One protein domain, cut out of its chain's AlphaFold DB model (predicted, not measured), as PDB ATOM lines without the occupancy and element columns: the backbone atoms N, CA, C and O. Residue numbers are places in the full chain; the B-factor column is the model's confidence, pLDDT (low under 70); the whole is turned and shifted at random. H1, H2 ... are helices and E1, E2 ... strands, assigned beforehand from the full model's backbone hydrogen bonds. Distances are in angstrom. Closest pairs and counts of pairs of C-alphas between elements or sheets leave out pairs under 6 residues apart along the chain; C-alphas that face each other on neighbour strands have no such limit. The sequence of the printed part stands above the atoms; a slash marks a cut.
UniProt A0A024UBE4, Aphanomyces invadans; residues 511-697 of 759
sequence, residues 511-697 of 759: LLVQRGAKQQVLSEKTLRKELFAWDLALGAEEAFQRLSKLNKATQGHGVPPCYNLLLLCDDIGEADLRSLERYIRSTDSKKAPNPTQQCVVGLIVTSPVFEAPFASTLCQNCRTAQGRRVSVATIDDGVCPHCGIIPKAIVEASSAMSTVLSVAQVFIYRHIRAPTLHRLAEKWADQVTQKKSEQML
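AT A GLANCE: This is residues 511 to 697 of the 759 residues of a protein of Aphanomyces invadans (UniProt A0A024UBE4). A strongly twisted sheet of five parallel strands makes the core, with H1 and H6 over one face and H2 and H3 over the other; the last part of H6 runs on past the sheet. Beyond edge strand E5 lies a looser part of long links with the short helices H4 and H5, and its residues 645 to 646 pair antiparallel with residues 667 to 668 of E5. The 187 printed residues have six named helices and five named strands, in the order E1 H1 E2 H2 E3 H3 E4 H4 H5 E5 H6; across the sheet the order is E2 E1 E3 E4 E5. The class is mixed, helices and strands, and the whole is compact, with a radius of gyration of the C-alphas of 16.9 A and spans of 51 by 42 by 32 A.

HOW THE PARTS SIT: E1, residues 511 to 513, has E2, residues 534 to 537, and E3, residues 565 to 569, as parallel neighbours, with N 512 and O 535 2.9 A apart and N 513 and O 567 2.8 A apart. E4, residues 600 to 605, is parallel to E3, with N 568 and O 602 at 2.8 A, and to E5, residues 666 to 669, with N 668 and O 603 at 2.7 A. H1, residues 517 to 529, is on the sheet at a height of 9.3 A. H2, residues 540 to 552, and H3, residues 574 to 588, are on the opposite face; residues 540 to 541 touch residues 576 to 580, closest at the C-alphas of Ala 540 and Asp 576, 5.0 A. E1, H1, E2 and E3, H3, E4 are strand-helix-strand units, parallel neighbours with a helix between, and E2, H2, E3 is a split one, with E1 between; the three crossovers are right-handed. H4, residues 620 to 625, is not on the sheet, and H5, residues 648 to 652, only grazes it; E4, H4, H5, E5 is a further unit. H6, residues 674 to 696, is on the same face as H1, making three layers, helices on both faces; its C-alpha 684 is 5.9 A from C-alpha 600, the closest to E4. In H2, H4, H5 and H6 every O i to N i+4 pair is within hydrogen-bond range; in H1 8 of 9 are, in H3 10 of 11.

IN THESE COORDINATES: E1 begins at C-alpha 511 (-11.994, -28.114, -16.215). H3 is 20.3 A long and E4 16.2 A. H6, 33.8 A long, ends at C-alpha 696 (-28.200, -47.828, -31.966).

THE WHOLE: The C-alphas farthest apart, of Gly 556 and Ser 616, are 51.0 A apart. The printed part has no cut. H4 to H5, 22 residues, is among the long links. Mean pLDDT of the printed part is 75.8; 53 residues are under 70, among them 551 to 562 and 688 to 697.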
ATOM      1  N   LEU A 511     -13.347 -28.674 -16.210       89.75
ATOM      2  CA  LEU A 511     -11.994 -28.114 -16.215       89.75
ATOM      3  C   LEU A 511     -12.099 -26.621 -16.525       89.75
ATOM      4  O   LEU A 511     -12.534 -26.247 -17.613       89.75
ATOM      5  N   LEU A 512     -11.727 -25.782 -15.563       90.75
ATOM      6  CA  LEU A 512     -11.680 -24.333 -15.713       90.75
ATOM      7  C   LEU A 512     -10.249 -23.922 -16.064       90.75
ATOM      8  O   LEU A 512      -9.345 -24.097 -15.250       90.75
ATOM      9  N   VAL A 513     -10.046 -23.373 -17.260       90.44
ATOM     10  CA  VAL A 513      -8.766 -22.805 -17.687       90.44
ATOM     11  C   VAL A 513      -8.897 -21.283 -17.682       90.44
ATOM     12  O   VAL A 513      -9.698 -20.733 -18.440       90.44
ATOM     13  N   GLN A 514      -8.174 -20.608 -16.789       88.75
ATOM     14  CA  GLN A 514      -8.308 -19.165 -16.564       88.75
ATOM     15  C   GLN A 514      -7.065 -18.590 -15.870       88.75
ATOM     16  O   GLN A 514      -6.553 -19.212 -14.942       88.75
ATOM     17  N   ARG A 515      -6.601 -17.397 -16.274       86.25
ATOM     18  CA  ARG A 515      -5.425 -16.725 -15.669       86.25
ATOM     19  C   ARG A 515      -5.783 -15.621 -14.680       86.25
ATOM     20  O   ARG A 515      -5.073 -15.393 -13.704       86.25
ATOM     21  N   GLY A 516      -6.868 -14.900 -14.934       84.50
ATOM     22  CA  GLY A 516      -7.257 -13.717 -14.184       84.50
ATOM     23  C   GLY A 516      -7.839 -14.054 -12.814       84.50
ATOM     24  O   GLY A 516      -8.977 -14.508 -12.715       84.50
ATOM     25  N   ALA A 517      -7.117 -13.711 -11.744       82.94
ATOM     26  CA  ALA A 517      -7.519 -13.999 -10.361       82.94
ATOM     27  C   ALA A 517      -8.917 -13.458  -9.987       82.94
ATOM     28  O   ALA A 517      -9.699 -14.136  -9.322       82.94
ATOM     29  N   LYS A 518      -9.277 -12.247 -10.443       82.69
ATOM     30  CA  LYS A 518     -10.603 -11.657 -10.161       82.69
ATOM     31  C   LYS A 518     -11.740 -12.472 -10.781       82.69
ATOM     32  O   LYS A 518     -12.769 -12.671 -10.141       82.69
ATOM     33  N   GLN A 519     -11.555 -12.933 -12.014       82.12
ATOM     34  CA  GLN A 519     -12.564 -13.718 -12.722       82.12
ATOM     35  C   GLN A 519     -12.604 -15.161 -12.220       82.12
ATOM     36  O   GLN A 519     -13.688 -15.711 -12.048       82.12
ATOM     37  N   GLN A 520     -11.448 -15.729 -11.871       86.69
ATOM     38  CA  GLN A 520     -11.338 -17.042 -11.240       86.69
ATOM     39  C   GLN A 520     -12.208 -17.132  -9.981       86.69
ATOM     40  O   GLN A 520     -13.048 -18.023  -9.875       86.69
ATOM     41  N   VAL A 521     -12.082 -16.170  -9.056       87.38
ATOM     42  CA  VAL A 521     -12.871 -16.158  -7.810       87.38
ATOM     43  C   VAL A 521     -14.377 -16.130  -8.095       87.38
ATOM     44  O   VAL A 521     -15.154 -16.787  -7.397       87.38
ATOM     45  N   LEU A 522     -14.812 -15.398  -9.125       86.94
ATOM     46  CA  LEU A 522     -16.220 -15.343  -9.528       86.94
ATOM     47  C   LEU A 522     -16.695 -16.673 -10.133       86.94
ATOM     48  O   LEU A 522     -17.748 -17.176  -9.736       86.94
ATOM     49  N   SER A 523     -15.912 -17.259 -11.041       88.38
ATOM     50  CA  SER A 523     -16.198 -18.546 -11.684       88.38
ATOM     51  C   SER A 523     -16.294 -19.686 -10.664       88.38
ATOM     52  O   SER A 523     -17.288 -20.416 -10.639       88.38
ATOM     53  N   GLU A 524     -15.315 -19.803  -9.763       89.81
ATOM     54  CA  GLU A 524     -15.282 -20.840  -8.725       89.81
ATOM     55  C   GLU A 524     -16.407 -20.673  -7.701       89.81
ATOM     56  O   GLU A 524     -17.019 -21.655  -7.277       89.81
ATOM     57  N   LYS A 525     -16.747 -19.429  -7.333       90.50
ATOM     58  CA  LYS A 525     -17.896 -19.147  -6.461       90.50
ATOM     59  C   LYS A 525     -19.200 -19.656  -7.076       90.50
ATOM     60  O   LYS A 525     -20.034 -20.197  -6.349       90.50
ATOM     61  N   THR A 526     -19.384 -19.497  -8.385       89.06
ATOM     62  CA  THR A 526     -20.574 -19.985  -9.096       89.06
ATOM     63  C   THR A 526     -20.582 -21.513  -9.205       89.06
ATOM     64  O   THR A 526     -21.595 -22.128  -8.876       89.06
ATOM     65  N   LEU A 527     -19.458 -22.142  -9.573       88.56
ATOM     66  CA  LEU A 527     -19.328 -23.608  -9.641       88.56
ATOM     67  C   LEU A 527     -19.590 -24.276  -8.283       88.56
ATOM     68  O   LEU A 527     -20.327 -25.260  -8.210       88.56
ATOM     69  N   ARG A 528     -19.066 -23.690  -7.197       90.00
ATOM     70  CA  ARG A 528     -19.288 -24.161  -5.822       90.00
ATOM     71  C   ARG A 528     -20.753 -24.070  -5.408       90.00
ATOM     72  O   ARG A 528     -21.270 -25.017  -4.822       90.00
ATOM     73  N   LYS A 529     -21.426 -22.951  -5.706       87.56
ATOM     74  CA  LYS A 529     -22.856 -22.762  -5.398       87.56
ATOM     75  C   LYS A 529     -23.745 -23.775  -6.119       87.56
ATOM     76  O   LYS A 529     -24.708 -24.250  -5.531       87.56
ATOM     77  N   GLU A 530     -23.403 -24.118  -7.358       86.19
ATOM     78  CA  GLU A 530     -24.157 -25.072  -8.177       86.19
ATOM     79  C   GLU A 530     -23.716 -26.536  -7.996       86.19
ATOM     80  O   GLU A 530     -24.253 -27.424  -8.658       86.19
ATOM     81  N   LEU A 531     -22.777 -26.806  -7.080       84.25
ATOM     82  CA  LEU A 531     -22.286 -28.147  -6.737       84.25
ATOM     83  C   LEU A 531     -21.628 -28.901  -7.907       84.25
ATOM     84  O   LEU A 531     -21.673 -30.130  -7.958       84.25
ATOM     85  N   PHE A 532     -21.004 -28.184  -8.844       84.81
ATOM     86  CA  PHE A 532     -20.181 -28.804  -9.886       84.81
ATOM     87  C   PHE A 532     -18.832 -29.205  -9.279       84.81
ATOM     88  O   PHE A 532     -18.299 -28.487  -8.440       84.81
ATOM     89  N   ALA A 533     -18.263 -30.334  -9.701       84.19
ATOM     90  CA  ALA A 533     -16.870 -30.659  -9.402       84.19
ATOM     91  C   ALA A 533     -15.979 -29.976 -10.444       84.19
ATOM     92  O   ALA A 533     -16.230 -30.138 -11.643       84.19
ATOM     93  N   TRP A 534     -14.957 -29.230 -10.015       88.62
ATOM     94  CA  TRP A 534     -14.038 -28.568 -10.937       88.62
ATOM     95  C   TRP A 534     -12.570 -28.742 -10.566       88.62
ATOM     96  O   TRP A 534     -12.225 -28.900  -9.397       88.62
ATOM     97  N   ASP A 535     -11.722 -28.670 -11.585       86.75
ATOM     98  CA  ASP A 535     -10.283 -28.471 -11.456       86.75
ATOM     99  C   ASP A 535      -9.900 -27.177 -12.180       86.75
ATOM    100  O   ASP A 535     -10.469 -26.851 -13.223       86.75
ATOM    101  N   LEU A 536      -8.937 -26.446 -11.621       88.50
ATOM    102  CA  LEU A 536      -8.404 -25.213 -12.193       88.50
ATOM    103  C   LEU A 536      -7.065 -25.475 -12.900       88.50
ATOM    104  O   LEU A 536      -6.227 -26.226 -12.391       88.50
ATOM    105  N   ALA A 537      -6.863 -24.809 -14.034       89.00
ATOM    106  CA  ALA A 537      -5.586 -24.689 -14.729       89.00
ATOM    107  C   ALA A 537      -5.338 -23.231 -15.159       89.00
ATOM    108  O   ALA A 537      -6.236 -22.566 -15.670       89.00
ATOM    109  N   LEU A 538      -4.112 -22.741 -14.999       86.94
ATOM    110  CA  LEU A 538      -3.715 -21.374 -15.371       86.94
ATOM    111  C   LEU A 538      -3.230 -21.264 -16.831       86.94
ATOM    112  O   LEU A 538      -2.930 -20.179 -17.332       86.94
ATOM    113  N   GLY A 539      -3.128 -22.385 -17.540       86.75
ATOM    114  CA  GLY A 539      -2.655 -22.444 -18.922       86.75
ATOM    115  C   GLY A 539      -2.769 -23.846 -19.513       86.75
ATOM    116  O   GLY A 539      -3.269 -24.768 -18.862       86.75
ATOM    117  N   ALA A 540      -2.297 -24.018 -20.751       85.19
ATOM    118  CA  ALA A 540      -2.419 -25.291 -21.460       85.19
ATOM    119  C   ALA A 540      -1.600 -26.413 -20.801       85.19
ATOM    120  O   ALA A 540      -2.085 -27.536 -20.684       85.19
ATOM    121  N   GLU A 541      -0.390 -26.119 -20.321       85.56
ATOM    122  CA  GLU A 541       0.492 -27.117 -19.702       85.56
ATOM    123  C   GLU A 541      -0.129 -27.744 -18.443       85.56
ATOM    124  O   GLU A 541      -0.235 -28.968 -18.334       85.56
ATOM    125  N   GLU A 542      -0.622 -26.916 -17.521       86.75
ATOM    126  CA  GLU A 542      -1.309 -27.391 -16.317       86.75
ATOM    127  C   GLU A 542      -2.593 -28.153 -16.657       86.75
ATOM    128  O   GLU A 542      -2.876 -29.190 -16.051       86.75
ATOM    129  N   ALA A 543      -3.348 -27.691 -17.659       85.94
ATOM    130  CA  ALA A 543      -4.533 -28.391 -18.139       85.94
ATOM    131  C   ALA A 543      -4.175 -29.808 -18.621       85.94
ATOM    132  O   ALA A 543      -4.830 -30.776 -18.224       85.94
ATOM    133  N   PHE A 544      -3.088 -29.970 -19.384       85.19
ATOM    134  CA  PHE A 544      -2.605 -31.286 -19.817       85.19
ATOM    135  C   PHE A 544      -2.149 -32.170 -18.660       85.19
ATOM    136  O   PHE A 544      -2.459 -33.366 -18.646       85.19
ATOM    137  N   GLN A 545      -1.471 -31.610 -17.658       84.50
ATOM    138  CA  GLN A 545      -1.095 -32.365 -16.463       84.50
ATOM    139  C   GLN A 545      -2.331 -32.875 -15.708       84.50
ATOM    140  O   GLN A 545      -2.354 -34.028 -15.270       84.50
ATOM    141  N   ARG A 546      -3.381 -32.053 -15.585       82.94
ATOM    142  CA  ARG A 546      -4.655 -32.426 -14.943       82.94
ATOM    143  C   ARG A 546      -5.395 -33.506 -15.728       82.94
ATOM    144  O   ARG A 546      -5.867 -34.468 -15.125       82.94
ATOM    145  N   LEU A 547      -5.447 -33.384 -17.052       78.88
ATOM    146  CA  LEU A 547      -6.019 -34.388 -17.954       78.88
ATOM    147  C   LEU A 547      -5.266 -35.725 -17.857       78.88
ATOM    148  O   LEU A 547      -5.880 -36.781 -17.718       78.88
ATOM    149  N   SER A 548      -3.931 -35.688 -17.854       78.50
ATOM    150  CA  SER A 548      -3.087 -36.883 -17.728       78.50
ATOM    151  C   SER A 548      -3.246 -37.569 -16.365       78.50
ATOM    152  O   SER A 548      -3.383 -38.790 -16.306       78.50
ATOM    153  N   LYS A 549      -3.281 -36.800 -15.265       79.12
ATOM    154  CA  LYS A 549      -3.515 -37.328 -13.907       79.12
ATOM    155  C   LYS A 549      -4.875 -38.016 -13.791       79.12
ATOM    156  O   LYS A 549      -4.951 -39.099 -13.217       79.12
ATOM    157  N   LEU A 550      -5.917 -37.417 -14.368       73.50
ATOM    158  CA  LEU A 550      -7.263 -37.982 -14.375       73.50
ATOM    159  C   LEU A 550      -7.303 -39.326 -15.120       73.50
ATOM    160  O   LEU A 550      -7.799 -40.311 -14.584       73.50
ATOM    161  N   ASN A 551      -6.680 -39.391 -16.301       67.56
ATOM    162  CA  ASN A 551      -6.602 -40.619 -17.095       67.56
ATOM    163  C   ASN A 551      -5.806 -41.739 -16.401       67.56
ATOM    164  O   ASN A 551      -6.119 -42.914 -16.584       67.56
ATOM    165  N   LYS A 552      -4.795 -41.408 -15.588       66.62
ATOM    166  CA  LYS A 552      -3.989 -42.397 -14.848       66.62
ATOM    167  C   LYS A 552      -4.716 -43.017 -13.646       66.62
ATOM    168  O   LYS A 552      -4.393 -44.140 -13.280       66.62
ATOM    169  N   ALA A 553      -5.725 -42.353 -13.077       60.38
ATOM    170  CA  ALA A 553      -6.508 -42.858 -11.938       60.38
ATOM    171  C   ALA A 553      -7.492 -44.006 -12.293       60.38
ATOM    172  O   ALA A 553      -8.291 -44.424 -11.460       60.38
ATOM    173  N   THR A 554      -7.446 -44.516 -13.526       52.97
ATOM    174  CA  THR A 554      -8.492 -45.335 -14.166       52.97
ATOM    175  C   THR A 554      -8.372 -46.851 -13.941       52.97
ATOM    176  O   THR A 554      -9.259 -47.593 -14.344       52.97
ATOM    177  N   GLN A 555      -7.317 -47.367 -13.298       45.34
ATOM    178  CA  GLN A 555      -7.018 -48.815 -13.308       45.34
ATOM    179  C   GLN A 555      -7.945 -49.733 -12.463       45.34
ATOM    180  O   GLN A 555      -7.569 -50.864 -12.176       45.34
ATOM    181  N   GLY A 556      -9.163 -49.310 -12.100       42.00
ATOM    182  CA  GLY A 556     -10.089 -50.131 -11.297       42.00
ATOM    183  C   GLY A 556     -11.585 -50.064 -11.637       42.00
ATOM    184  O   GLY A 556     -12.331 -50.910 -11.154       42.00
ATOM    185  N   HIS A 557     -12.054 -49.118 -12.463       35.34
ATOM    186  CA  HIS A 557     -13.491 -48.923 -12.725       35.34
ATOM    187  C   HIS A 557     -13.789 -48.787 -14.225       35.34
ATOM    188  O   HIS A 557     -13.079 -48.100 -14.953       35.34
ATOM    189  N   GLY A 558     -14.858 -49.443 -14.693       39.69
ATOM    190  CA  GLY A 558     -15.195 -49.630 -16.114       39.69
ATOM    191  C   GLY A 558     -15.543 -48.374 -16.935       39.69
ATOM    192  O   GLY A 558     -15.835 -48.507 -18.121       39.69
ATOM    193  N   VAL A 559     -15.496 -47.164 -16.360       46.59
ATOM    194  CA  VAL A 559     -15.618 -45.891 -17.097       46.59
ATOM    195  C   VAL A 559     -14.507 -44.936 -16.639       46.59
ATOM    196  O   VAL A 559     -14.460 -44.601 -15.454       46.59
ATOM    197  N   PRO A 560     -13.618 -44.468 -17.538       53.72
ATOM    198  CA  PRO A 560     -12.569 -43.517 -17.178       53.72
ATOM    199  C   PRO A 560     -13.172 -42.195 -16.694       53.72
ATOM    200  O   PRO A 560     -14.010 -41.634 -17.412       53.72
ATOM    201  N   PRO A 561     -12.751 -41.646 -15.539       60.53
ATOM    202  CA  PRO A 561     -13.115 -40.283 -15.189       60.53
ATOM    203  C   PRO A 561     -12.564 -39.340 -16.269       60.53
ATOM    204  O   PRO A 561     -11.388 -39.390 -16.615       60.53
ATOM    205  N   CYS A 562     -13.424 -38.486 -16.822       69.44
ATOM    206  CA  CYS A 562     -13.074 -37.501 -17.847       69.44
ATOM    207  C   CYS A 562     -13.640 -36.124 -17.475       69.44
ATOM    208  O   CYS A 562     -14.554 -36.019 -16.654       69.44
ATOM    209  N   TYR A 563     -13.083 -35.058 -18.052       80.44
ATOM    210  CA  TYR A 563     -13.714 -33.743 -17.978       80.44
ATOM    211  C   TYR A 563     -14.787 -33.658 -19.057       80.44
ATOM    212  O   TYR A 563     -14.509 -33.829 -20.241       80.44
ATOM    213  N   ASN A 564     -16.019 -33.413 -18.625       83.44
ATOM    214  CA  ASN A 564     -17.195 -33.354 -19.489       83.44
ATOM    215  C   ASN A 564     -17.513 -31.919 -19.928       83.44
ATOM    216  O   ASN A 564     -18.200 -31.704 -20.928       83.44
ATOM    217  N   LEU A 565     -17.018 -30.935 -19.175       87.25
ATOM    218  CA  LEU A 565     -17.133 -29.521 -19.490       87.25
ATOM    219  C   LEU A 565     -15.743 -28.879 -19.446       87.25
ATOM    220  O   LEU A 565     -15.067 -28.953 -18.424       87.25
ATOM    221  N   LEU A 566     -15.322 -28.235 -20.532       89.12
ATOM    222  CA  LEU A 566     -14.122 -27.397 -20.569       89.12
ATOM    223  C   LEU A 566     -14.550 -25.932 -20.665       89.12
ATOM    224  O   LEU A 566     -15.222 -25.545 -21.619       89.12
ATOM    225  N   LEU A 567     -14.162 -25.123 -19.682       90.25
ATOM    226  CA  LEU A 567     -14.406 -23.683 -19.657       90.25
ATOM    227  C   LEU A 567     -13.084 -22.962 -19.890       90.25
ATOM    228  O   LEU A 567     -12.194 -23.019 -19.047       90.25
ATOM    229  N   LEU A 568     -12.963 -22.312 -21.042       89.62
ATOM    230  CA  LEU A 568     -11.792 -21.541 -21.443       89.62
ATOM    231  C   LEU A 568     -12.092 -20.056 -21.273       89.62
ATOM    232  O   LEU A 568     -13.198 -19.619 -21.578       89.62
ATOM    233  N   CYS A 569     -11.124 -19.277 -20.818       87.94
ATOM    234  CA  CYS A 569     -11.228 -17.824 -20.767       87.94
ATOM    235  C   CYS A 569     -10.330 -17.201 -21.848       87.94
ATOM    236  O   CYS A 569      -9.279 -17.742 -22.186       87.94
ATOM    237  N   ASP A 570     -10.755 -16.081 -22.428       84.38
ATOM    238  CA  ASP A 570     -10.013 -15.358 -23.472       84.38
ATOM    239  C   ASP A 570      -8.771 -14.603 -22.955       84.38
ATOM    240  O   ASP A 570      -8.019 -14.036 -23.741       84.38
ATOM    241  N   ASP A 571      -8.520 -14.633 -21.643       81.56
ATOM    242  CA  ASP A 571      -7.289 -14.148 -21.005       81.56
ATOM    243  C   ASP A 571      -6.103 -15.124 -21.149       81.56
ATOM    244  O   ASP A 571      -4.968 -14.823 -20.757       81.56
ATOM    245  N   ILE A 572      -6.353 -16.301 -21.721       83.12
ATOM    246  CA  ILE A 572      -5.341 -17.281 -22.096       83.12
ATOM    247  C   ILE A 572      -4.698 -16.845 -23.420       83.12
ATOM    248  O   ILE A 572      -5.386 -16.488 -24.373       83.12
ATOM    249  N   GLY A 573      -3.365 -16.903 -23.511       77.00
ATOM    250  CA  GLY A 573      -2.655 -16.526 -24.738       77.00
ATOM    251  C   GLY A 573      -3.018 -17.416 -25.936       77.00
ATOM    252  O   GLY A 573      -3.299 -18.606 -25.780       77.00
ATOM    253  N   GLU A 574      -2.946 -16.879 -27.158       77.62
ATOM    254  CA  GLU A 574      -3.298 -17.632 -28.374       77.62
ATOM    255  C   GLU A 574      -2.520 -18.950 -28.544       77.62
ATOM    256  O   GLU A 574      -3.054 -19.925 -29.074       77.62
ATOM    257  N   ALA A 575      -1.257 -18.996 -28.111       78.81
ATOM    258  CA  ALA A 575      -0.418 -20.193 -28.198       78.81
ATOM    259  C   ALA A 575      -0.955 -21.353 -27.333       78.81
ATOM    260  O   ALA A 575      -0.947 -22.513 -27.758       78.81
ATOM    261  N   ASP A 576      -1.473 -21.032 -26.147       81.94
ATOM    262  CA  ASP A 576      -2.106 -21.996 -25.246       81.94
ATOM    263  C   ASP A 576      -3.454 -22.470 -25.808       81.94
ATOM    264  O   ASP A 576      -3.738 -23.670 -25.799       81.94
ATOM    265  N   LEU A 577      -4.253 -21.557 -26.375       78.81
ATOM    266  CA  LEU A 577      -5.529 -21.890 -27.018       78.81
ATOM    267  C   LEU A 577      -5.343 -22.845 -28.206       78.81
ATOM    268  O   LEU A 577      -6.036 -23.860 -28.286       78.81
ATOM    269  N   ARG A 578      -4.359 -22.591 -29.083       78.69
ATOM    270  CA  ARG A 578      -4.020 -23.499 -30.201       78.69
ATOM    271  C   ARG A 578      -3.530 -24.866 -29.719       78.69
ATOM    272  O   ARG A 578      -3.779 -25.882 -30.370       78.69
ATOM    273  N   SER A 579      -2.828 -24.910 -28.588       80.88
ATOM    274  CA  SER A 579      -2.357 -26.170 -28.002       80.88
ATOM    275  C   SER A 579      -3.528 -26.998 -27.470       80.88
ATOM    276  O   SER A 579      -3.625 -28.191 -27.766       80.88
ATOM    277  N   LEU A 580      -4.465 -26.359 -26.762       78.75
ATOM    278  CA  LEU A 580      -5.700 -26.984 -26.280       78.75
ATOM    279  C   LEU A 580      -6.633 -27.410 -27.425       78.75
ATOM    280  O   LEU A 580      -7.240 -28.477 -27.345       78.75
ATOM    281  N   GLU A 581      -6.702 -26.648 -28.520       77.25
ATOM    282  CA  GLU A 581      -7.502 -26.988 -29.706       77.25
ATOM    283  C   GLU A 581      -7.122 -28.352 -30.298       77.25
ATOM    284  O   GLU A 581      -7.999 -29.161 -30.608       77.25
ATOM    285  N   ARG A 582      -5.820 -28.644 -30.430       72.31
ATOM    286  CA  ARG A 582      -5.349 -29.945 -30.944       72.31
ATOM    287  C   ARG A 582      -5.852 -31.104 -30.085       72.31
ATOM    288  O   ARG A 582      -6.249 -32.139 -30.619       72.31
ATOM    289  N   TYR A 583      -5.874 -30.914 -28.769       72.06
ATOM    290  CA  TYR A 583      -6.386 -31.908 -27.833       72.06
ATOM    291  C   TYR A 583      -7.902 -32.067 -27.941       72.06
ATOM    292  O   TYR A 583      -8.381 -33.189 -28.109       72.06
ATOM    293  N   ILE A 584      -8.647 -30.960 -27.949       73.06
ATOM    294  CA  ILE A 584     -10.108 -30.967 -28.087       73.06
ATOM    295  C   ILE A 584     -10.516 -31.684 -29.381       73.06
ATOM    296  O   ILE A 584     -11.338 -32.596 -29.337       73.06
ATOM    297  N   ARG A 585      -9.872 -31.381 -30.516       68.69
ATOM    298  CA  ARG A 585     -10.135 -32.056 -31.801       68.69
ATOM    299  C   ARG A 585      -9.837 -33.559 -31.766       68.69
ATOM    300  O   ARG A 585     -10.539 -34.329 -32.422       68.69
ATOM    301  N   SER A 586      -8.834 -33.993 -30.999       62.53
ATOM    302  CA  SER A 586      -8.540 -35.423 -30.821       62.53
ATOM    303  C   SER A 586      -9.647 -36.155 -30.045       62.53
ATOM    304  O   SER A 586      -9.984 -37.291 -30.382       62.53
ATOM    305  N   THR A 587     -10.278 -35.479 -29.078       56.50
ATOM    306  CA  THR A 587     -11.389 -36.010 -28.268       56.50
ATOM    307  C   THR A 587     -12.768 -35.864 -28.926       56.50
ATOM    308  O   THR A 587     -13.654 -36.677 -28.675       56.50
ATOM    309  N   ASP A 588     -12.949 -34.868 -29.798       52.34
ATOM    310  CA  ASP A 588     -14.218 -34.561 -30.478       52.34
ATOM    311  C   ASP A 588     -14.424 -35.400 -31.757       52.34
ATOM    312  O   ASP A 588     -15.493 -35.398 -32.373       52.34
ATOM    313  N   SER A 589     -13.409 -36.171 -32.176       46.19
ATOM    314  CA  SER A 589     -13.535 -37.001 -33.370       46.19
ATOM    315  C   SER A 589     -14.690 -37.998 -33.208       46.19
ATOM    316  O   SER A 589     -14.882 -38.630 -32.164       46.19
ATOM    317  N   LYS A 590     -15.456 -38.189 -34.286       48.44
ATOM    318  CA  LYS A 590     -16.550 -39.169 -34.428       48.44
ATOM    319  C   LYS A 590     -16.146 -40.635 -34.126       48.44
ATOM    320  O   LYS A 590     -16.943 -41.535 -34.354       48.44
ATOM    321  N   LYS A 591     -14.926 -40.884 -33.631       43.22
ATOM    322  CA  LYS A 591     -14.328 -42.183 -33.298       43.22
ATOM    323  C   LYS A 591     -14.161 -42.445 -31.790       43.22
ATOM    324  O   LYS A 591     -13.601 -43.480 -31.445       43.22
ATOM    325  N   ALA A 592     -14.607 -41.559 -30.890       48.59
ATOM    326  CA  ALA A 592     -14.563 -41.857 -29.453       48.59
ATOM    327  C   ALA A 592     -15.412 -43.115 -29.133       48.59
ATOM    328  O   ALA A 592     -16.603 -43.129 -29.460       48.59
ATOM    329  N   PRO A 593     -14.836 -44.166 -28.512       48.53
ATOM    330  CA  PRO A 593     -15.506 -45.457 -28.333       48.53
ATOM    331  C   PRO A 593     -16.644 -45.418 -27.302       48.53
ATOM    332  O   PRO A 593     -17.531 -46.266 -27.354       48.53
ATOM    333  N   ASN A 594     -16.654 -44.436 -26.390       55.34
ATOM    334  CA  ASN A 594     -17.646 -44.328 -25.319       55.34
ATOM    335  C   ASN A 594     -18.368 -42.959 -25.358       55.34
ATOM    336  O   ASN A 594     -17.702 -41.923 -25.261       55.34
ATOM    337  N   PRO A 595     -19.713 -42.907 -25.469       54.50
ATOM    338  CA  PRO A 595     -20.468 -41.650 -25.566       54.50
ATOM    339  C   PRO A 595     -20.343 -40.755 -24.322       54.50
ATOM    340  O   PRO A 595     -20.519 -39.546 -24.421       54.50
ATOM    341  N   THR A 596     -19.995 -41.318 -23.161       54.19
ATOM    342  CA  THR A 596     -19.811 -40.577 -21.896       54.19
ATOM    343  C   THR A 596     -18.544 -39.713 -21.849       54.19
ATOM    344  O   THR A 596     -18.434 -38.846 -20.987       54.19
ATOM    345  N   GLN A 597     -17.616 -39.896 -22.795       59.38
ATOM    346  CA  GLN A 597     -16.356 -39.148 -22.884       59.38
ATOM    347  C   GLN A 597     -16.456 -37.865 -23.722       59.38
ATOM    348  O   GLN A 597     -15.443 -37.223 -23.994       59.38
ATOM    349  N   GLN A 598     -17.661 -37.484 -24.155       67.56
ATOM    350  CA  GLN A 598     -17.856 -36.222 -24.862       67.56
ATOM    351  C   GLN A 598     -17.678 -35.023 -23.934       67.56
ATOM    352  O   GLN A 598     -18.140 -35.021 -22.789       67.56
ATOM    353  N   CYS A 599     -17.045 -33.990 -24.484       76.19
ATOM    354  CA  CYS A 599     -16.792 -32.736 -23.805       76.19
ATOM    355  C   CYS A 599     -17.508 -31.581 -24.510       76.19
ATOM    356  O   CYS A 599     -17.368 -31.397 -25.719       76.19
ATOM    357  N   VAL A 600     -18.214 -30.758 -23.735       85.44
ATOM    358  CA  VAL A 600     -18.710 -29.453 -24.189       85.44
ATOM    359  C   VAL A 600     -17.659 -28.395 -23.876       85.44
ATOM    360  O   VAL A 600     -17.191 -28.298 -22.744       85.44
ATOM    361  N   VAL A 601     -17.296 -27.585 -24.871       87.38
ATOM    362  CA  VAL A 601     -16.319 -26.499 -24.708       87.38
ATOM    363  C   VAL A 601     -17.039 -25.153 -24.694       87.38
ATOM    364  O   VAL A 601     -17.688 -24.779 -25.676       87.38
ATOM    365  N   GLY A 602     -16.941 -24.435 -23.577       88.44
ATOM    366  CA  GLY A 602     -17.449 -23.076 -23.405       88.44
ATOM    367  C   GLY A 602     -16.312 -22.061 -23.324       88.44
ATOM    368  O   GLY A 602     -15.332 -22.302 -22.626       88.44
ATOM    369  N   LEU A 603     -16.450 -20.922 -24.002       88.62
ATOM    370  CA  LEU A 603     -15.520 -19.797 -23.912       88.62
ATOM    371  C   LEU A 603     -16.145 -18.637 -23.138       88.62
ATOM    372  O   LEU A 603     -17.233 -18.182 -23.481       88.62
ATOM    373  N   ILE A 604     -15.431 -18.123 -22.145       89.44
ATOM    374  CA  ILE A 604     -15.739 -16.893 -21.422       89.44
ATOM    375  C   ILE A 604     -15.018 -15.741 -22.118       89.44
ATOM    376  O   ILE A 604     -13.792 -15.702 -22.143       89.44
ATOM    377  N   VAL A 605     -15.795 -14.814 -22.673       87.50
ATOM    378  CA  VAL A 605     -15.288 -13.601 -23.314       87.50
ATOM    379  C   VAL A 605     -15.258 -12.485 -22.279       87.50
ATOM    380  O   VAL A 605     -16.308 -11.977 -21.872       87.50
ATOM    381  N   THR A 606     -14.064 -12.123 -21.827       83.25
ATOM    382  CA  THR A 606     -13.802 -11.061 -20.850       83.25
ATOM    383  C   THR A 606     -13.164  -9.825 -21.471       83.25
ATOM    384  O   THR A 606     -13.127  -8.782 -20.811       83.25
ATOM    385  N   SER A 607     -12.714  -9.912 -22.727       80.06
ATOM    386  CA  SER A 607     -12.083  -8.818 -23.452       80.06
ATOM    387  C   SER A 607     -12.965  -7.564 -23.434       80.06
ATOM    388  O   SER A 607     -14.118  -7.613 -23.871       80.06
ATOM    389  N   PRO A 608     -12.438  -6.415 -22.968       75.31
ATOM    390  CA  PRO A 608     -13.188  -5.161 -22.944       75.31
ATOM    391  C   PRO A 608     -13.468  -4.622 -24.352       75.31
ATOM    392  O   PRO A 608     -14.317  -3.755 -24.507       75.31
ATOM    393  N   VAL A 609     -12.768  -5.136 -25.370       75.75
ATOM    394  CA  VAL A 609     -12.927  -4.751 -26.780       75.75
ATOM    395  C   VAL A 609     -14.172  -5.397 -27.400       75.75
ATOM    396  O   VAL A 609     -14.680  -4.924 -28.412       75.75
ATOM    397  N   PHE A 610     -14.691  -6.471 -26.796       80.50
ATOM    398  CA  PHE A 610     -15.895  -7.140 -27.269       80.50
ATOM    399  C   PHE A 610     -17.141  -6.603 -26.554       80.50
ATOM    400  O   PHE A 610     -17.455  -6.981 -25.419       80.50
ATOM    401  N   GLU A 611     -17.893  -5.753 -27.249       79.12
ATOM    402  CA  GLU A 611     -19.225  -5.327 -26.827       79.12
ATOM    403  C   GLU A 611     -20.301  -6.007 -27.672       79.12
ATOM    404  O   GLU A 611     -20.282  -5.956 -28.899       79.12
ATOM    405  N   ALA A 612     -21.253  -6.653 -26.997       81.62
ATOM    406  CA  ALA A 612     -22.396  -7.294 -27.628       81.62
ATOM    407  C   ALA A 612     -23.688  -6.763 -26.989       81.62
ATOM    408  O   ALA A 612     -23.769  -6.711 -25.754       81.62
ATOM    409  N   PRO A 613     -24.700  -6.373 -27.787       85.25
ATOM    410  CA  PRO A 613     -25.962  -5.880 -27.255       85.25
ATOM    411  C   PRO A 613     -26.704  -6.996 -26.512       85.25
ATOM    412  O   PRO A 613     -26.667  -8.164 -26.910       85.25
ATOM    413  N   PHE A 614     -27.398  -6.649 -25.428       87.00
ATOM    414  CA  PHE A 614     -28.293  -7.588 -24.754       87.00
ATOM    415  C   PHE A 614     -29.575  -7.773 -25.563       87.00
ATOM    416  O   PHE A 614     -30.170  -6.805 -26.032       87.00
ATOM    417  N   ALA A 615     -30.029  -9.019 -25.679       85.25
ATOM    418  CA  ALA A 615     -31.320  -9.311 -26.277       85.25
ATOM    419  C   ALA A 615     -32.448  -8.739 -25.406       85.25
ATOM    420  O   ALA A 615     -32.424  -8.849 -24.176       85.25
ATOM    421  N   SER A 616     -33.488  -8.208 -26.051       81.25
ATOM    422  CA  SER A 616     -34.714  -7.748 -25.382       81.25
ATOM    423  C   SER A 616     -35.486  -8.892 -24.715       81.25
ATOM    424  O   SER A 616     -36.334  -8.666 -23.852       81.25
ATOM    425  N   THR A 617     -35.194 -10.140 -25.094       81.31
ATOM    426  CA  THR A 617     -35.885 -11.318 -24.587       81.31
ATOM    427  C   THR A 617     -34.944 -12.468 -24.224       81.31
ATOM    428  O   THR A 617     -33.779 -12.513 -24.606       81.31
ATOM    429  N   LEU A 618     -35.460 -13.418 -23.438       83.94
ATOM    430  CA  LEU A 618     -34.739 -14.631 -23.051       83.94
ATOM    431  C   LEU A 618     -34.536 -15.563 -24.249       83.94
ATOM    432  O   LEU A 618     -35.475 -15.753 -25.026       83.94
ATOM    433  N   CYS A 619     -33.381 -16.231 -24.306       83.19
ATOM    434  CA  CYS A 619     -33.146 -17.286 -25.289       83.19
ATOM    435  C   CYS A 619     -34.133 -18.448 -25.111       83.19
ATOM    436  O   CYS A 619     -34.645 -18.696 -24.008       83.19
ATOM    437  N   GLN A 620     -34.359 -19.196 -26.191       82.19
ATOM    438  CA  GLN A 620     -35.323 -20.297 -26.237       82.19
ATOM    439  C   GLN A 620     -35.134 -21.297 -25.086       82.19
ATOM    440  O   GLN A 620     -36.092 -21.612 -24.382       82.19
ATOM    441  N   ASN A 621     -33.895 -21.708 -24.807       81.75
ATOM    442  CA  ASN A 621     -33.596 -22.663 -23.733       81.75
ATOM    443  C   ASN A 621     -33.994 -22.132 -22.344       81.75
ATOM    444  O   ASN A 621     -34.549 -22.871 -21.529       81.75
ATOM    445  N   CYS A 622     -33.769 -20.840 -22.076       83.50
ATOM    446  CA  CYS A 622     -34.180 -20.222 -20.813       83.50
ATOM    447  C   CYS A 622     -35.704 -20.078 -20.705       83.50
ATOM    448  O   CYS A 622     -36.249 -20.286 -19.624       83.50
ATOM    449  N   ARG A 623     -36.405 -19.767 -21.806       80.81
ATOM    450  CA  ARG A 623     -37.879 -19.706 -21.819       80.81
ATOM    451  C   ARG A 623     -38.503 -21.067 -21.522       80.81
ATOM    452  O   ARG A 623     -39.396 -21.147 -20.679       80.81
ATOM    453  N   THR A 624     -37.990 -22.121 -22.158       78.38
ATOM    454  CA  THR A 624     -38.441 -23.501 -21.937       78.38
ATOM    455  C   THR A 624     -38.210 -23.932 -20.491       78.38
ATOM    456  O   THR A 624     -39.102 -24.504 -19.872       78.38
ATOM    457  N   ALA A 625     -37.052 -23.602 -19.909       76.00
ATOM    458  CA  ALA A 625     -36.766 -23.907 -18.507       76.00
ATOM    459  C   ALA A 625     -37.688 -23.180 -17.516       76.00
ATOM    460  O   ALA A 625     -37.978 -23.715 -16.454       76.00
ATOM    461  N   GLN A 626     -38.178 -21.989 -17.870       79.75
ATOM    462  CA  GLN A 626     -39.165 -21.241 -17.083       79.75
ATOM    463  C   GLN A 626     -40.622 -21.650 -17.384       79.75
ATOM    464  O   GLN A 626     -41.547 -20.969 -16.946       79.75
ATOM    465  N   GLY A 627     -40.853 -22.725 -18.149       70.94
ATOM    466  CA  GLY A 627     -42.194 -23.241 -18.446       70.94
ATOM    467  C   GLY A 627     -43.021 -22.379 -19.408       70.94
ATOM    468  O   GLY A 627     -44.235 -22.560 -19.506       70.94
ATOM    469  N   ARG A 628     -42.402 -21.435 -20.130       67.81
ATOM    470  CA  ARG A 628     -43.105 -20.601 -21.117       67.81
ATOM    471  C   ARG A 628     -43.256 -21.365 -22.435       67.81
ATOM    472  O   ARG A 628     -42.278 -21.908 -22.945       67.81
ATOM    473  N   ARG A 629     -44.467 -21.389 -23.010       53.16
ATOM    474  CA  ARG A 629     -44.713 -21.999 -24.331       53.16
ATOM    475  C   ARG A 629     -43.936 -21.238 -25.408       53.16
ATOM    476  O   ARG A 629     -44.068 -20.021 -25.516       53.16
ATOM    477  N   VAL A 630     -43.152 -21.957 -26.206       55.78
ATOM    478  CA  VAL A 630     -42.436 -21.409 -27.363       55.78
ATOM    479  C   VAL A 630     -43.219 -21.810 -28.612       55.78
ATOM    480  O   VAL A 630     -43.133 -22.953 -29.043       55.78
ATOM    481  N   SER A 631     -44.045 -20.908 -29.145       47.84
ATOM    482  CA  SER A 631     -44.819 -21.149 -30.376       47.84
ATOM    483  C   SER A 631     -44.051 -20.792 -31.652       47.84
ATOM    484  O   SER A 631     -44.420 -21.256 -32.724       47.84
ATOM    485  N   VAL A 632     -42.989 -19.986 -31.545       54.88
ATOM    486  CA  VAL A 632     -42.174 -19.504 -32.670       54.88
ATOM    487  C   VAL A 632     -40.708 -19.463 -32.234       54.88
ATOM    488  O   VAL A 632     -40.415 -19.012 -31.122       54.88
ATOM    489  N   ALA A 633     -39.794 -19.940 -33.085       56.62
ATOM    490  CA  ALA A 633     -38.355 -19.783 -32.877       56.62
ATOM    491  C   ALA A 633     -38.020 -18.285 -32.891       56.62
ATOM    492  O   ALA A 633     -38.237 -17.604 -33.891       56.62
ATOM    493  N   THR A 634     -37.571 -17.746 -31.762       57.66
ATOM    494  CA  THR A 634     -37.179 -16.337 -31.683       57.66
ATOM    495  C   THR A 634     -35.807 -16.144 -32.294       57.66
ATOM    496  O   THR A 634     -34.910 -16.941 -32.033       57.66
ATOM    497  N   ILE A 635     -35.653 -15.079 -33.078       60.25
ATOM    498  CA  ILE A 635     -34.358 -14.668 -33.609       60.25
ATOM    499  C   ILE A 635     -33.513 -14.186 -32.419       60.25
ATOM    500  O   ILE A 635     -33.948 -13.355 -31.620       60.25
ATOM    501  N   ASP A 636     -32.351 -14.810 -32.234       65.00
ATOM    502  CA  ASP A 636     -31.429 -14.500 -31.145       65.00
ATOM    503  C   ASP A 636     -30.606 -13.243 -31.509       65.00
ATOM    504  O   ASP A 636     -29.462 -13.338 -31.949       65.00
ATOM    505  N   ASP A 637     -31.196 -12.059 -31.320       71.38
ATOM    506  CA  ASP A 637     -30.621 -10.763 -31.735       71.38
ATOM    507  C   ASP A 637     -29.592 -10.165 -30.745       71.38
ATOM    508  O   ASP A 637     -29.153  -9.025 -30.896       71.38
ATOM    509  N   GLY A 638     -29.206 -10.890 -29.688       83.75
ATOM    510  CA  GLY A 638     -28.309 -10.364 -28.653       83.75
ATOM    511  C   GLY A 638     -27.926 -11.367 -27.563       83.75
ATOM    512  O   GLY A 638     -28.388 -12.508 -27.535       83.75
ATOM    513  N   VAL A 639     -27.091 -10.934 -26.616       88.31
ATOM    514  CA  VAL A 639     -26.704 -11.723 -25.436       88.31
ATOM    515  C   VAL A 639     -27.925 -11.980 -24.560       88.31
ATOM    516  O   VAL A 639     -28.621 -11.044 -24.163       88.31
ATOM    517  N   CYS A 640     -28.172 -13.240 -24.194       89.62
ATOM    518  CA  CYS A 640     -29.308 -13.568 -23.338       89.62
ATOM    519  C   CYS A 640     -29.156 -12.912 -21.949       89.62
ATOM    520  O   CYS A 640     -28.197 -13.228 -21.232       89.62
ATOM    521  N   PRO A 641     -30.114 -12.084 -21.490       87.81
ATOM    522  CA  PRO A 641     -29.988 -11.366 -20.220       87.81
ATOM    523  C   PRO A 641     -30.016 -12.290 -18.993       87.81
ATOM    524  O   PRO A 641     -29.569 -11.883 -17.925       87.81
ATOM    525  N   HIS A 642     -30.488 -13.537 -19.124       88.94
ATOM    526  CA  HIS A 642     -30.541 -14.512 -18.028       88.94
ATOM    527  C   HIS A 642     -29.294 -15.403 -17.963       88.94
ATOM    528  O   HIS A 642     -28.582 -15.385 -16.959       88.94
ATOM    529  N   CYS A 643     -28.992 -16.157 -19.027       89.19
ATOM    530  CA  CYS A 643     -27.855 -17.085 -19.036       89.19
ATOM    531  C   CYS A 643     -26.542 -16.490 -19.562       89.19
ATOM    532  O   CYS A 643     -25.525 -17.169 -19.476       89.19
ATOM    533  N   GLY A 644     -26.534 -15.272 -20.108       88.81
ATOM    534  CA  GLY A 644     -25.316 -14.630 -20.613       88.81
ATOM    535  C   GLY A 644     -24.665 -15.336 -21.808       88.81
ATOM    536  O   GLY A 644     -23.513 -15.049 -22.113       88.81
ATOM    537  N   ILE A 645     -25.360 -16.274 -22.464       90.88
ATOM    538  CA  ILE A 645     -24.853 -16.954 -23.662       90.88
ATOM    539  C   ILE A 645     -24.960 -16.003 -24.853       90.88
ATOM    540  O   ILE A 645     -26.003 -15.372 -25.051       90.88
ATOM    541  N   ILE A 646     -23.878 -15.919 -25.624       88.38
ATOM    542  CA  ILE A 646     -23.768 -15.113 -26.837       88.38
ATOM    543  C   ILE A 646     -24.137 -16.000 -28.042       88.38
ATOM    544  O   ILE A 646     -23.559 -17.085 -28.193       88.38
ATOM    545  N   PRO A 647     -25.079 -15.578 -28.902       86.44
ATOM    546  CA  PRO A 647     -25.370 -16.251 -30.164       86.44
ATOM    547  C   PRO A 647     -24.133 -16.308 -31.061       86.44
ATOM    548  O   PRO A 647     -23.411 -15.320 -31.206       86.44
ATOM    549  N   LYS A 648     -23.899 -17.458 -31.704       82.94
ATOM    550  CA  LYS A 648     -22.693 -17.682 -32.517       82.94
ATOM    551  C   LYS A 648     -22.536 -16.649 -33.642       82.94
ATOM    552  O   LYS A 648     -21.429 -16.177 -33.860       82.94
ATOM    553  N   ALA A 649     -23.643 -16.237 -34.265       81.19
ATOM    554  CA  ALA A 649     -23.659 -15.230 -35.328       81.19
ATOM    555  C   ALA A 649     -23.046 -13.879 -34.902       81.19
ATOM    556  O   ALA A 649     -22.367 -13.235 -35.694       81.19
ATOM    557  N   ILE A 650     -23.222 -13.472 -33.637       82.88
ATOM    558  CA  ILE A 650     -22.657 -12.216 -33.108       82.88
ATOM    559  C   ILE A 650     -21.140 -12.332 -32.937       82.88
ATOM    560  O   ILE A 650     -20.409 -11.374 -33.172       82.88
ATOM    561  N   VAL A 651     -20.656 -13.513 -32.548       79.50
ATOM    562  CA  VAL A 651     -19.216 -13.764 -32.409       79.50
ATOM    563  C   VAL A 651     -18.554 -13.890 -33.782       79.50
ATOM    564  O   VAL A 651     -17.472 -13.348 -33.974       79.50
ATOM    565  N   GLU A 652     -19.216 -14.529 -34.752       79.50
ATOM    566  CA  GLU A 652     -18.738 -14.647 -36.141       79.50
ATOM    567  C   GLU A 652     -18.646 -13.287 -36.854       79.50
ATOM    568  O   GLU A 652     -17.752 -13.090 -37.674       79.50
ATOM    569  N   ALA A 653     -19.508 -12.326 -36.506       76.25
ATOM    570  CA  ALA A 653     -19.436 -10.955 -37.014       76.25
ATOM    571  C   ALA A 653     -18.264 -10.137 -36.428       76.25
ATOM    572  O   ALA A 653     -17.917  -9.084 -36.964       76.25
ATOM    573  N   SER A 654     -17.644 -10.600 -35.337       71.00
ATOM    574  CA  SER A 654     -16.518  -9.923 -34.696       71.00
ATOM    575  C   SER A 654     -15.186 -10.466 -35.219       71.00
ATOM    576  O   SER A 654     -14.799 -11.603 -34.947       71.00
ATOM    577  N   SER A 655     -14.426  -9.626 -35.925       61.53
ATOM    578  CA  SER A 655     -13.089  -9.965 -36.442       61.53
ATOM    579  C   SER A 655     -12.046 -10.242 -35.347       61.53
ATOM    580  O   SER A 655     -10.978 -10.776 -35.640       61.53
ATOM    581  N   ALA A 656     -12.355  -9.924 -34.085       58.78
ATOM    582  CA  ALA A 656     -11.451 -10.048 -32.945       58.78
ATOM    583  C   ALA A 656     -11.258 -11.491 -32.423       58.78
ATOM    584  O   ALA A 656     -10.442 -11.688 -31.528       58.78
ATOM    585  N   MET A 657     -11.995 -12.497 -32.929       61.41
ATOM    586  CA  MET A 657     -12.031 -13.851 -32.330       61.41
ATOM    587  C   MET A 657     -11.926 -15.029 -33.322       61.41
ATOM    588  O   MET A 657     -12.431 -16.125 -33.059       61.41
ATOM    589  N   SER A 658     -11.240 -14.854 -34.456       60.66
ATOM    590  CA  SER A 658     -11.135 -15.883 -35.510       60.66
ATOM    591  C   SER A 658     -10.499 -17.209 -35.054       60.66
ATOM    592  O   SER A 658     -10.961 -18.278 -35.451       60.66
ATOM    593  N   THR A 659      -9.493 -17.166 -34.176       60.19
ATOM    594  CA  THR A 659      -8.818 -18.347 -33.600       60.19
ATOM    595  C   THR A 659      -9.660 -19.084 -32.561       60.19
ATOM    596  O   THR A 659      -9.418 -20.258 -32.297       60.19
ATOM    597  N   VAL A 660     -10.661 -18.426 -31.974       63.28
ATOM    598  CA  VAL A 660     -11.457 -18.983 -30.870       63.28
ATOM    599  C   VAL A 660     -12.761 -19.623 -31.357       63.28
ATOM    600  O   VAL A 660     -13.294 -20.545 -30.733       63.28
ATOM    601  N   LEU A 661     -13.235 -19.195 -32.531       63.50
ATOM    602  CA  LEU A 661     -14.424 -19.723 -33.202       63.50
ATOM    603  C   LEU A 661     -14.306 -21.194 -33.622       63.50
ATOM    604  O   LEU A 661     -15.328 -21.873 -33.736       63.50
ATOM    605  N   SER A 662     -13.088 -21.702 -33.831       66.25
ATOM    606  CA  SER A 662     -12.851 -23.108 -34.181       66.25
ATOM    607  C   SER A 662     -12.868 -24.056 -32.978       66.25
ATOM    608  O   SER A 662     -12.988 -25.267 -33.170       66.25
ATOM    609  N   VAL A 663     -12.748 -23.528 -31.753       70.12
ATOM    610  CA  VAL A 663     -12.529 -24.318 -30.527       70.12
ATOM    611  C   VAL A 663     -13.786 -24.404 -29.663       70.12
ATOM    612  O   VAL A 663     -14.091 -25.458 -29.105       70.12
ATOM    613  N   ALA A 664     -14.515 -23.296 -29.525       79.19
ATOM    614  CA  ALA A 664     -15.624 -23.190 -28.585       79.19
ATOM    615  C   ALA A 664     -16.979 -23.527 -29.224       79.19
ATOM    616  O   ALA A 664     -17.326 -23.058 -30.306       79.19
ATOM    617  N   GLN A 665     -17.794 -24.302 -28.506       83.44
ATOM    618  CA  GLN A 665     -19.161 -24.637 -28.911       83.44
ATOM    619  C   GLN A 665     -20.203 -23.667 -28.336       83.44
ATOM    620  O   GLN A 665     -21.344 -23.645 -28.804       83.44
ATOM    621  N   VAL A 666     -19.867 -22.949 -27.260       87.44
ATOM    622  CA  VAL A 666     -20.736 -21.981 -26.575       87.44
ATOM    623  C   VAL A 666     -19.896 -20.787 -26.135       87.44
ATOM    624  O   VAL A 666     -18.817 -20.972 -25.582       87.44
ATOM    625  N   PHE A 667     -20.412 -19.575 -26.329       89.19
ATOM    626  CA  PHE A 667     -19.752 -18.328 -25.944       89.19
ATOM    627  C   PHE A 667     -20.508 -17.671 -24.785       89.19
ATOM    628  O   PHE A 667     -21.739 -17.627 -24.787       89.19
ATOM    629  N   ILE A 668     -19.781 -17.193 -23.778       90.94
ATOM    630  CA  ILE A 668     -20.305 -16.693 -22.502       90.94
ATOM    631  C   ILE A 668     -19.826 -15.256 -22.316       90.94
ATOM    632  O   ILE A 668     -18.630 -14.982 -22.351       90.94
ATOM    633  N   TYR A 669     -20.759 -14.339 -22.083       89.56
ATOM    634  CA  TYR A 669     -20.460 -12.923 -21.916       89.56
ATOM    635  C   TYR A 669     -19.974 -12.604 -20.496       89.56
ATOM    636  O   TYR A 669     -20.738 -12.700 -19.532       89.56
ATOM    637  N   ARG A 670     -18.715 -12.164 -20.380       86.38
ATOM    638  CA  ARG A 670     -18.003 -11.681 -19.180       86.38
ATOM    639  C   ARG A 670     -17.823 -12.664 -18.024       86.38
ATOM    640  O   ARG A 670     -16.716 -12.781 -17.521       86.38
ATOM    641  N   HIS A 671     -18.877 -13.305 -17.530       86.75
ATOM    642  CA  HIS A 671     -18.800 -14.179 -16.357       86.75
ATOM    643  C   HIS A 671     -19.829 -15.306 -16.416       86.75
ATOM    644  O   HIS A 671     -20.932 -15.154 -16.942       86.75
ATOM    645  N   ILE A 672     -19.482 -16.438 -15.805       90.69
ATOM    646  CA  ILE A 672     -20.378 -17.586 -15.688       90.69
ATOM    647  C   ILE A 672     -21.463 -17.283 -14.653       90.69
ATOM    648  O   ILE A 672     -21.175 -16.923 -13.508       90.69
ATOM    649  N   ARG A 673     -22.722 -17.492 -15.040       91.69
ATOM    650  CA  ARG A 673     -23.882 -17.435 -14.146       91.69
ATOM    651  C   ARG A 673     -24.408 -18.848 -13.891       91.69
ATOM    652  O   ARG A 673     -24.174 -19.757 -14.685       91.69
ATOM    653  N   ALA A 674     -25.181 -19.030 -12.822       89.44
ATOM    654  CA  ALA A 674     -25.821 -20.316 -12.528       89.44
ATOM    655  C   ALA A 674     -26.640 -20.873 -13.718       89.44
ATOM    656  O   ALA A 674     -26.406 -22.017 -14.112       89.44
ATOM    657  N   PRO A 675     -27.486 -20.072 -14.406       89.62
ATOM    658  CA  PRO A 675     -28.204 -20.562 -15.579       89.62
ATOM    659  C   PRO A 675     -27.284 -20.949 -16.741       89.62
ATOM    660  O   PRO A 675     -27.642 -21.836 -17.513       89.62
ATOM    661  N   THR A 676     -26.113 -20.311 -16.879       90.94
ATOM    662  CA  THR A 676     -25.102 -20.666 -17.889       90.94
ATOM    663  C   THR A 676     -24.634 -22.105 -17.686       90.94
ATOM    664  O   THR A 676     -24.670 -22.891 -18.629       90.94
ATOM    665  N   LEU A 677     -24.278 -22.473 -16.448       90.31
ATOM    666  CA  LEU A 677     -23.850 -23.832 -16.103       90.31
ATOM    667  C   LEU A 677     -24.950 -24.860 -16.363       90.31
ATOM    668  O   LEU A 677     -24.672 -25.914 -16.931       90.31
ATOM    669  N   HIS A 678     -26.204 -24.545 -16.026       89.81
ATOM    670  CA  HIS A 678     -27.319 -25.451 -16.318       89.81
ATOM    671  C   HIS A 678     -27.486 -25.681 -17.818       89.81
ATOM    672  O   HIS A 678     -27.649 -26.821 -18.234       89.81
ATOM    673  N   ARG A 679     -27.401 -24.626 -18.643       89.25
ATOM    674  CA  ARG A 679     -27.502 -24.765 -20.107       89.25
ATOM    675  C   ARG A 679     -26.352 -25.593 -20.687       89.25
ATOM    676  O   ARG A 679     -26.576 -26.380 -21.600       89.25
ATOM    677  N   LEU A 680     -25.135 -25.423 -20.171       89.19
ATOM    678  CA  LEU A 680     -23.970 -26.199 -20.604       89.19
ATOM    679  C   LEU A 680     -24.097 -27.677 -20.223       89.19
ATOM    680  O   LEU A 680     -23.823 -28.548 -21.045       89.19
ATOM    681  N   ALA A 681     -24.567 -27.956 -19.008       86.88
ATOM    682  CA  ALA A 681     -24.798 -29.316 -18.537       86.88
ATOM    683  C   ALA A 681     -25.933 -30.012 -19.307       86.88
ATOM    684  O   ALA A 681     -25.821 -31.188 -19.644       86.88
ATOM    685  N   GLU A 682     -27.005 -29.287 -19.635       85.25
ATOM    686  CA  GLU A 682     -28.069 -29.776 -20.517       85.25
ATOM    687  C   GLU A 682     -27.541 -30.094 -21.919       85.25
ATOM    688  O   GLU A 682     -27.781 -31.187 -22.419       85.25
ATOM    689  N   LYS A 683     -26.751 -29.190 -22.516       84.25
ATOM    690  CA  LYS A 683     -26.136 -29.408 -23.834       84.25
ATOM    691  C   LYS A 683     -25.242 -30.651 -23.853       84.25
ATOM    692  O   LYS A 683     -25.257 -31.395 -24.830       84.25
ATOM    693  N   TRP A 684     -24.487 -30.893 -22.781       84.00
ATOM    694  CA  TRP A 684     -23.701 -32.118 -22.627       84.00
ATOM    695  C   TRP A 684     -24.596 -33.363 -22.565       84.00
ATOM    696  O   TRP A 684     -24.366 -34.323 -23.298       84.00
ATOM    697  N   ALA A 685     -25.650 -33.341 -21.744       76.12
ATOM    698  CA  ALA A 685     -26.583 -34.460 -21.626       76.12
ATOM    699  C   ALA A 685     -27.280 -34.788 -22.961       76.12
ATOM    700  O   ALA A 685     -27.428 -35.963 -23.311       76.12
ATOM    701  N   ASP A 686     -27.650 -33.763 -23.731       75.75
ATOM    702  CA  ASP A 686     -28.250 -33.920 -25.057       75.75
ATOM    703  C   ASP A 686     -27.258 -34.549 -26.052       75.75
ATOM    704  O   ASP A 686     -27.625 -35.492 -26.756       75.75
ATOM    705  N   GLN A 687     -25.989 -34.114 -26.063       72.69
ATOM    706  CA  GLN A 687     -24.939 -34.700 -26.916       72.69
ATOM    707  C   GLN A 687     -24.710 -36.188 -26.615       72.69
ATOM    708  O   GLN A 687     -24.701 -37.014 -27.533       72.69
ATOM    709  N   VAL A 688     -24.607 -36.546 -25.330       67.62
ATOM    710  CA  VAL A 688     -24.450 -37.943 -24.891       67.62
ATOM    711  C   VAL A 688     -25.650 -38.789 -25.333       67.62
ATOM    712  O   VAL A 688     -25.486 -39.935 -25.758       67.62
ATOM    713  N   THR A 689     -26.863 -38.233 -25.255       63.97
ATOM    714  CA  THR A 689     -28.101 -38.922 -25.646       63.97
ATOM    715  C   THR A 689     -28.190 -39.115 -27.163       63.97
ATOM    716  O   THR A 689     -28.505 -40.216 -27.619       63.97
ATOM    717  N   GLN A 690     -27.844 -38.092 -27.951       61.09
ATOM    718  CA  GLN A 690     -27.816 -38.167 -29.415       61.09
ATOM    719  C   GLN A 690     -26.829 -39.230 -29.913       61.09
ATOM    720  O   GLN A 690     -27.226 -40.099 -30.687       61.09
ATOM    721  N   LYS A 691     -25.586 -39.270 -29.413       58.34
ATOM    722  CA  LYS A 691     -24.623 -40.307 -29.836       58.34
ATOM    723  C   LYS A 691     -25.038 -41.723 -29.445       58.34
ATOM    724  O   LYS A 691     -24.811 -42.652 -30.220       58.34
ATOM    725  N   LYS A 692     -25.665 -41.907 -28.276       53.19
ATOM    726  CA  LYS A 692     -26.262 -43.203 -27.910       53.19
ATOM    727  C   LYS A 692     -27.322 -43.620 -28.932       53.19
ATOM    728  O   LYS A 692     -27.333 -44.773 -29.345       53.19
ATOM    729  N   SER A 693     -28.166 -42.685 -29.380       46.66
ATOM    730  CA  SER A 693     -29.177 -42.967 -30.405       46.66
ATOM    731  C   SER A 693     -28.570 -43.278 -31.784       46.66
ATOM    732  O   SER A 693     -29.011 -44.217 -32.441       46.66
ATOM    733  N   GLU A 694     -27.501 -42.580 -32.185       46.78
ATOM    734  CA  GLU A 694     -26.777 -42.820 -33.444       46.78
ATOM    735  C   GLU A 694     -26.047 -44.173 -33.466       46.78
ATOM    736  O   GLU A 694     -26.060 -44.860 -34.485       46.78
ATOM    737  N   GLN A 695     -25.449 -44.602 -32.346       47.66
ATOM    738  CA  GLN A 695     -24.834 -45.934 -32.233       47.66
ATOM    739  C   GLN A 695     -25.864 -47.074 -32.327       47.66
ATOM    740  O   GLN A 695     -25.514 -48.168 -32.768       47.66
ATOM    741  N   MET A 696     -27.122 -46.829 -31.949       38.47
ATOM    742  CA  MET A 696     -28.200 -47.828 -31.966       38.47
ATOM    743  C   MET A 696     -28.929 -47.941 -33.318       38.47
ATOM    744  O   MET A 696     -29.668 -48.898 -33.523       38.47
ATOM    745  N   LEU A 697     -28.695 -47.030 -34.270       34.09
ATOM    746  CA  LEU A 697     -29.348 -46.997 -35.593       34.09
ATOM    747  C   LEU A 697     -28.800 -48.017 -36.621       34.09
ATOM    748  O   LEU A 697     -29.109 -47.927 -37.809       34.09
TER     749      LEU A 697